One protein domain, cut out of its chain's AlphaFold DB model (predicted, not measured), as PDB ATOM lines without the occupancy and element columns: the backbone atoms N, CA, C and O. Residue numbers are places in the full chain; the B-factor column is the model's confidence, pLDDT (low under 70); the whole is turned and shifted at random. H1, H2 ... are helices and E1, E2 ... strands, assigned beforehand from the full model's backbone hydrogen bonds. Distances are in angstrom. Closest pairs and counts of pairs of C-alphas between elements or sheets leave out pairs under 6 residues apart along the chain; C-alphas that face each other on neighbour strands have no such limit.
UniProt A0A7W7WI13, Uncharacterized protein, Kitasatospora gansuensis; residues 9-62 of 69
ATOM      1  N   ILE A   9     -29.974  -3.415 -45.795       93.25
ATOM      2  CA  ILE A   9     -28.942  -4.446 -45.949       93.25
ATOM      3  C   ILE A   9     -27.919  -3.944 -46.967       93.25
ATOM      4  O   ILE A   9     -28.283  -3.609 -48.093       93.25
ATOM      5  N   THR A  10     -26.652  -3.866 -46.568       94.44
ATOM      6  CA  THR A  10     -25.559  -3.336 -47.400       94.44
ATOM      7  C   THR A  10     -24.279  -4.129 -47.189       94.44
ATOM      8  O   THR A  10     -24.023  -4.581 -46.078       94.44
ATOM      9  N   TRP A  11     -23.434  -4.237 -48.212       93.56
ATOM     10  CA  TRP A  11     -22.073  -4.749 -48.048       93.56
ATOM     11  C   TRP A  11     -21.162  -3.686 -47.427       93.56
ATOM     12  O   TRP A  11     -21.245  -2.512 -47.790       93.56
ATOM     13  N   THR A  12     -20.303  -4.090 -46.494       92.38
ATOM     14  CA  THR A  12     -19.218  -3.248 -45.978       92.38
ATOM     15  C   THR A  12     -17.986  -3.354 -46.876       92.38
ATOM     16  O   THR A  12     -17.825  -4.323 -47.618       92.38
ATOM     17  N   GLU A  13     -17.081  -2.378 -46.783       89.19
ATOM     18  CA  GLU A  13     -15.785  -2.419 -47.481       89.19
ATOM     19  C   GLU A  13     -14.924  -3.618 -47.047       89.19
ATOM     20  O   GLU A  13     -14.119  -4.123 -47.820       89.19
ATOM     21  N   GLU A  14     -15.144  -4.112 -45.826       88.31
ATOM     22  CA  GLU A  14     -14.484  -5.292 -45.261       88.31
ATOM     23  C   GLU A  14     -15.149  -6.620 -45.688       88.31
ATOM     24  O   GLU A  14     -14.737  -7.688 -45.243       88.31
ATOM     25  N   GLY A  15     -16.186  -6.587 -46.535       89.50
ATOM     26  CA  GLY A  15     -16.835  -7.794 -47.062       89.50
ATOM     27  C   GLY A  15     -17.843  -8.459 -46.119       89.50
ATOM     28  O   GLY A  15     -18.164  -9.632 -46.295       89.50
ATOM     29  N   HIS A  16     -18.373  -7.734 -45.132       92.69
ATOM     30  CA  HIS A  16     -19.483  -8.203 -44.296       92.69
ATOM     31  C   HIS A  16     -20.828  -7.728 -44.859       92.69
ATOM     32  O   HIS A  16     -20.904  -6.681 -45.506       92.69
ATOM     33  N   LEU A  17     -21.911  -8.449 -44.564       95.19
ATOM     34  CA  LEU A  17     -23.259  -7.898 -44.706       95.19
ATOM     35  C   LEU A  17     -23.608  -7.109 -43.446       95.19
ATOM     36  O   LEU A  17     -23.725  -7.678 -42.364       95.19
ATOM     37  N   ARG A  18     -23.832  -5.805 -43.598       95.62
ATOM     38  CA  ARG A  18     -24.387  -4.943 -42.557       95.62
ATOM     39  C   ARG A  18     -25.903  -4.907 -42.655       95.62
ATOM     40  O   ARG A  18     -26.450  -4.470 -43.668       95.62
ATOM     41  N   VAL A  19     -26.575  -5.278 -41.572       93.94
ATOM     42  CA  VAL A  19     -28.019  -5.107 -41.379       93.94
ATOM     43  C   VAL A  19     -28.246  -3.942 -40.423       93.94
ATOM     44  O   VAL A  19     -27.682  -3.917 -39.334       93.94
ATOM     45  N   SER A  20     -29.057  -2.961 -40.818       93.06
ATOM     46  CA  SER A  20     -29.350  -1.766 -40.016       93.06
ATOM     47  C   SER A  20     -30.849  -1.571 -39.813       93.06
ATOM     48  O   SER A  20     -31.628  -1.629 -40.767       93.06
ATOM     49  N   LEU A  21     -31.244  -1.281 -38.573       90.31
ATOM     50  CA  LEU A  21     -32.625  -1.013 -38.164       90.31
ATOM     51  C   LEU A  21     -32.744   0.427 -37.668       90.31
ATOM     52  O   LEU A  21     -32.087   0.802 -36.696       90.31
ATOM     53  N   ARG A  22     -33.585   1.237 -38.323       87.81
ATOM     54  CA  ARG A  22     -33.856   2.621 -37.909       87.81
ATOM     55  C   ARG A  22     -34.908   2.643 -36.803       87.81
ATOM     56  O   ARG A  22     -35.992   2.107 -36.970       87.81
ATOM     57  N   LEU A  23     -34.611   3.318 -35.704       80.69
ATOM     58  CA  LEU A  23     -35.543   3.566 -34.609       80.69
ATOM     59  C   LEU A  23     -36.347   4.829 -34.940       80.69
ATOM     60  O   LEU A  23     -35.786   5.924 -35.006       80.69
ATOM     61  N   THR A  24     -37.641   4.675 -35.227       74.38
ATOM     62  CA  THR A  24     -38.550   5.799 -35.535       74.38
ATOM     63  C   THR A  24     -39.510   6.125 -34.394       74.38
ATOM     64  O   THR A  24     -40.060   7.217 -34.361       74.38
ATOM     65  N   GLU A  25     -39.697   5.190 -33.466       73.06
ATOM     66  CA  GLU A  25     -40.514   5.296 -32.253       73.06
ATOM     67  C   GLU A  25     -39.729   4.653 -31.096       73.06
ATOM     68  O   GLU A  25     -38.736   3.970 -31.352       73.06
ATOM     69  N   GLN A  26     -40.131   4.870 -29.837       73.25
ATOM     70  CA  GLN A  26     -39.572   4.125 -28.701       73.25
ATOM     71  C   GLN A  26     -40.299   2.775 -28.586       73.25
ATOM     72  O   GLN A  26     -41.461   2.769 -28.173       73.25
ATOM     73  N   PRO A  27     -39.676   1.642 -28.972       74.31
ATOM     74  CA  PRO A  27     -40.272   0.333 -28.745       74.31
ATOM     75  C   PRO A  27     -40.358   0.035 -27.245       74.31
ATOM     76  O   PRO A  27     -39.609   0.599 -26.445       74.31
ATOM     77  N   ASP A  28     -41.258  -0.871 -26.861       83.62
ATOM     78  CA  ASP A  28     -41.309  -1.343 -25.479       83.62
ATOM     79  C   ASP A  28     -40.011  -2.068 -25.070       83.62
ATOM     80  O   ASP A  28     -39.174  -2.452 -25.898       83.62
ATOM     81  N   GLU A  29     -39.820  -2.226 -23.761       84.38
ATOM     82  CA  GLU A  29     -38.596  -2.785 -23.190       84.38
ATOM     83  C   GLU A  29     -38.344  -4.228 -23.639       84.38
ATOM     84  O   GLU A  29     -37.230  -4.565 -24.043       84.38
ATOM     85  N   ALA A  30     -39.374  -5.079 -23.616       88.69
ATOM     86  CA  ALA A  30     -39.239  -6.494 -23.960       88.69
ATOM     87  C   ALA A  30     -38.728  -6.661 -25.392       88.69
ATOM     88  O   ALA A  30     -37.842  -7.470 -25.681       88.69
ATOM     89  N   LEU A  31     -39.265  -5.844 -26.282       84.44
ATOM     90  CA  LEU A  31     -38.963  -5.878 -27.687       84.44
ATOM     91  C   LEU A  31     -37.626  -5.213 -28.023       84.44
ATOM     92  O   LEU A  31     -36.879  -5.719 -28.860       84.44
ATOM     93  N   THR A  32     -37.274  -4.147 -27.305       84.81
ATOM     94  CA  THR A  32     -35.924  -3.572 -27.328       84.81
ATOM     95  C   THR A  32     -34.887  -4.633 -26.974       84.81
ATOM     96  O   THR A  32     -33.938  -4.854 -27.726       84.81
ATOM     97  N   MET A  33     -35.099  -5.343 -25.865       89.50
ATOM     98  CA  MET A  33     -34.184  -6.379 -25.391       89.50
ATOM     99  C   MET A  33     -34.096  -7.560 -26.357       89.50
ATOM    100  O   MET A  33     -33.000  -8.059 -26.609       89.50
ATOM    101  N   ALA A  34     -35.222  -7.994 -26.931       90.94
ATOM    102  CA  ALA A  34     -35.232  -9.053 -27.934       90.94
ATOM    103  C   ALA A  34     -34.401  -8.673 -29.168       90.94
ATOM    104  O   ALA A  34     -33.594  -9.475 -29.633       90.94
ATOM    105  N   THR A  35     -34.539  -7.444 -29.666       88.56
ATOM    106  CA  THR A  35     -33.758  -6.998 -30.821       88.56
ATOM    107  C   THR A  35     -32.279  -6.865 -30.499       88.56
ATOM    108  O   THR A  35     -31.455  -7.313 -31.292       88.56
ATOM    109  N   LEU A  36     -31.919  -6.286 -29.350       89.50
ATOM    110  CA  LEU A  36     -30.514  -6.182 -28.948       89.50
ATOM    111  C   LEU A  36     -29.853  -7.568 -28.881       89.50
ATOM    112  O   LEU A  36     -28.767  -7.738 -29.429       89.50
ATOM    113  N   ARG A  37     -30.561  -8.574 -28.345       93.62
ATOM    114  CA  ARG A  37     -30.113  -9.982 -28.315       93.62
ATOM    115  C   ARG A  37     -29.942 -10.633 -29.685       93.62
ATOM    116  O   ARG A  37     -29.223 -11.617 -29.810       93.62
ATOM    117  N   VAL A  38     -30.645 -10.158 -30.708       92.31
ATOM    118  CA  VAL A  38     -30.451 -10.642 -32.083       92.31
ATOM    119  C   VAL A  38     -29.261  -9.934 -32.717       92.31
ATOM    120  O   VAL A  38     -28.413 -10.582 -33.323       92.31
ATOM    121  N   MET A  39     -29.164  -8.614 -32.556       92.81
ATOM    122  CA  MET A  39     -28.091  -7.825 -33.163       92.81
ATOM    123  C   MET A  39     -26.714  -8.167 -32.580       92.81
ATOM    124  O   MET A  39     -25.735  -8.143 -33.324       92.81
ATOM    125  N   GLU A  40     -26.628  -8.536 -31.298       93.56
ATOM    126  CA  GLU A  40     -25.369  -8.947 -30.651       93.56
ATOM    127  C   GLU A  40     -24.792 -10.271 -31.180       93.56
ATOM    128  O   GLU A  40     -23.641 -10.581 -30.893       93.56
ATOM    129  N   GLN A  41     -25.563 -11.053 -31.947       94.12
ATOM    130  CA  GLN A  41     -25.104 -12.335 -32.503       94.12
ATOM    131  C   GLN A  41     -24.220 -12.180 -33.745       94.12
ATOM    132  O   GLN A  41     -23.615 -13.159 -34.177       94.12
ATOM    133  N   GLY A  42     -24.174 -10.988 -34.348       93.00
ATOM    134  CA  GLY A  42     -23.257 -10.715 -35.452       93.00
ATOM    135  C   GLY A  42     -21.816 -10.546 -34.979       93.00
ATOM    136  O   GLY A  42     -21.542 -10.352 -33.796       93.00
ATOM    137  N   ASP A  43     -20.884 -10.574 -35.925       91.94
ATOM    138  CA  ASP A  43     -19.450 -10.469 -35.641       91.94
ATOM    139  C   ASP A  43     -19.077  -9.097 -35.068       91.94
ATOM    140  O   ASP A  43     -18.151  -8.963 -34.268       91.94
ATOM    141  N   ARG A  44     -19.799  -8.054 -35.495       94.44
ATOM    142  CA  ARG A  44     -19.670  -6.685 -34.989       94.44
ATOM    143  C   ARG A  44     -21.060  -6.089 -34.875       94.44
ATOM    144  O   ARG A  44     -21.871  -6.254 -35.774       94.44
ATOM    145  N   TYR A  45     -21.329  -5.339 -33.819       95.38
ATOM    146  CA  TYR A  45     -22.605  -4.655 -33.658       95.38
ATOM    147  C   TYR A  45     -22.405  -3.288 -33.022       95.38
ATOM    148  O   TYR A  45     -21.387  -3.008 -32.384       95.38
ATOM    149  N   GLY A  46     -23.388  -2.417 -33.198       94.19
ATOM    150  CA  GLY A  46     -23.333  -1.092 -32.615       94.19
ATOM    151  C   GLY A  46     -24.568  -0.266 -32.903       94.19
ATOM    152  O   GLY A  46     -25.609  -0.761 -33.334       94.19
ATOM    153  N   HIS A  47     -24.436   1.029 -32.651       92.44
ATOM    154  CA  HIS A  47     -25.480   1.999 -32.914       92.44
ATOM    155  C   HIS A  47     -24.902   3.244 -33.582       92.44
ATOM    156  O   HIS A  47     -23.707   3.526 -33.503       92.44
ATOM    157  N   ILE A  48     -25.768   3.976 -34.269       90.19
ATOM    158  CA  ILE A  48     -25.492   5.279 -34.857       90.19
ATOM    159  C   ILE A  48     -26.557   6.224 -34.325       90.19
ATOM    160  O   ILE A  48     -27.751   5.948 -34.433       90.19
ATOM    161  N   ASN A  49     -26.115   7.349 -33.777       87.88
ATOM    162  CA  ASN A  49     -26.986   8.431 -33.350       87.88
ATOM    163  C   ASN A  49     -26.802   9.621 -34.304       87.88
ATOM    164  O   ASN A  49     -25.685  10.110 -34.489       87.88
ATOM    165  N   ARG A  50     -27.885  10.056 -34.947       81.88
ATOM    166  CA  ARG A  50     -27.955  11.253 -35.793       81.88
ATOM    167  C   ARG A  50     -28.985  12.215 -35.205       81.88
ATOM    168  O   ARG A  50     -29.845  11.819 -34.425       81.88
ATOM    169  N   LEU A  51     -28.904  13.482 -35.609       80.00
ATOM    170  CA  LEU A  51     -29.786  14.549 -35.119       80.00
ATOM    171  C   LEU A  51     -31.282  14.235 -35.307       80.00
ATOM    172  O   LEU A  51     -32.101  14.708 -34.529       80.00
ATOM    173  N   ASP A  52     -31.631  13.442 -36.321       81.50
ATOM    174  CA  ASP A  52     -33.000  13.160 -36.760       81.50
ATOM    175  C   ASP A  52     -33.386  11.667 -36.704       81.50
ATOM    176  O   ASP A  52     -34.522  11.307 -37.030       81.50
ATOM    177  N   TRP A  53     -32.462  10.776 -36.326       80.25
ATOM    178  CA  TRP A  53     -32.745   9.351 -36.126       80.25
ATOM    179  C   TRP A  53     -31.631   8.610 -35.397       80.25
ATOM    180  O   TRP A  53     -30.466   8.998 -35.400       80.25
ATOM    181  N   GLN A  54     -31.997   7.457 -34.847       86.00
ATOM    182  CA  GLN A  54     -31.061   6.477 -34.311       86.00
ATOM    183  C   GLN A  54     -31.188   5.171 -35.090       86.00
ATOM    184  O   GLN A  54     -32.265   4.846 -35.594       86.00
ATOM    185  N   ALA A  55     -30.093   4.436 -35.236       89.56
ATOM    186  CA  ALA A  55     -30.143   3.072 -35.736       89.56
ATOM    187  C   ALA A  55     -29.217   2.175 -34.942       89.56
ATOM    188  O   ALA A  55     -28.182   2.611 -34.442       89.56
ATOM    189  N   ILE A  56     -29.575   0.906 -34.907       92.12
ATOM    190  CA  ILE A  56     -28.702  -0.181 -34.485       92.12
ATOM    191  C   ILE A  56     -28.297  -0.973 -35.721       92.12
ATOM    192  O   ILE A  56     -29.065  -1.075 -36.684       92.12
ATOM    193  N   TRP A  57     -27.089  -1.512 -35.707       95.12
ATOM    194  CA  TRP A  57     -26.552  -2.282 -36.816       95.12
ATOM    195  C   TRP A  57     -25.802  -3.507 -36.314       95.12
ATOM    196  O   TRP A  57     -25.290  -3.522 -35.193       95.12
ATOM    197  N   THR A  58     -25.749  -4.519 -37.170       96.88
ATOM    198  CA  THR A  58     -24.941  -5.718 -36.979       96.88
ATOM    199  C   THR A  58     -24.300  -6.115 -38.303       96.88
ATOM    200  O   THR A  58     -24.937  -6.018 -39.356       96.88
ATOM    201  N   ASP A  59     -23.033  -6.501 -38.248       96.69
ATOM    202  CA  ASP A  59     -22.264  -7.044 -39.356       96.69
ATOM    203  C   ASP A  59     -22.206  -8.556 -39.199       96.69
ATOM    204  O   ASP A  59     -21.823  -9.069 -38.148       96.69
ATOM    205  N   VAL A  60     -22.553  -9.264 -40.264       94.56
ATOM    206  CA  VAL A  60     -22.466 -10.718 -40.340       94.56
ATOM    207  C   VAL A  60     -21.555 -11.110 -41.490       94.56
ATOM    208  O   VAL A  60     -21.714 -10.667 -42.632       94.56
ATOM    209  N   HIS A  61     -20.568 -11.935 -41.178       90.56
ATOM    210  CA  HIS A  61     -19.693 -12.550 -42.146       90.56
ATOM    211  C   HIS A  61     -20.481 -13.612 -42.903       90.56
ATOM    212  O   HIS A  61     -20.928 -14.620 -42.351       90.56
ATOM    213  N   VAL A  62     -20.646 -13.388 -44.200       83.00
ATOM    214  CA  VAL A  62     -21.301 -14.352 -45.070       83.00
ATOM    215  C   VAL A  62     -20.220 -15.196 -45.708       83.00
ATOM    216  O   VAL A  62     -19.522 -14.745 -46.615       83.00
TER     217      VAL A  62
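This is residues 9 to 62 of the 69 residues of an uncharacterized protein of Kitasatospora gansuensis (UniProt A0A7W7WI13). What shape appears first? A twisted sheet of four strands has one helix, H1, over one face and its other face bare. The helix comes near the sheet with residues 35 to 39, while residues 26 to 34 stand free and stick out. What makes it up? The printed part has 54 residues with named elements in the order E1, E2, H1, E3, E4, of mixed class, helices and strands; the sheet runs E1, E2, E4, E3, all antiparallel. How large is it? It is only just compact, close to loose, with a radius of gyration of the C-alphas of 11.7 A, and only just flat, spanning 33 by 25 by 14 A.

How does the sheet begin? E1, residues 9 to 11, and E2, residues 17 to 23, form a hairpin at 142 degrees, with N 10 and O 18 3.0 A apart. What follows across it? E4, residues 53 to 60, is antiparallel to E2 at 157 degrees, with N 19 and O 58 2.9 A apart. E4 forms a hairpin with E3, residues 44 to 50, at 163 degrees, with N 48 and O 55 2.8 A apart. Where is the helix? H1, residues 29 to 39, with every O i to N i+4 pair within hydrogen-bond range, is on the sheet over E4 at a height of 11.2 A, along the strands at 2 degrees to E4 on the local plane; their closest C-alphas, Met 39 and Thr 58, are 5.4 A apart. E2, H1 and E3 make a split strand-helix-strand unit, two strands running the same way with E4 between them, and its crossover is right-handed.

Where does E1 begin? C-alpha 9 is at (-28.942, -4.446, -45.949). How long are the others? E2 measures 19.6 A, H1 15.3 A, E3 19.8 A and E4 22.9 A, where E4 ends with C-alpha 60 at (-22.466, -10.718, -40.340).

How far does it reach? The two C-alphas farthest apart, of Glu 13 and Asp 28, are 33.7 A apart. Is it unbroken and confident? The printed part has no cut, its four links are tight, and no printed residue is under 70 in pLDDT.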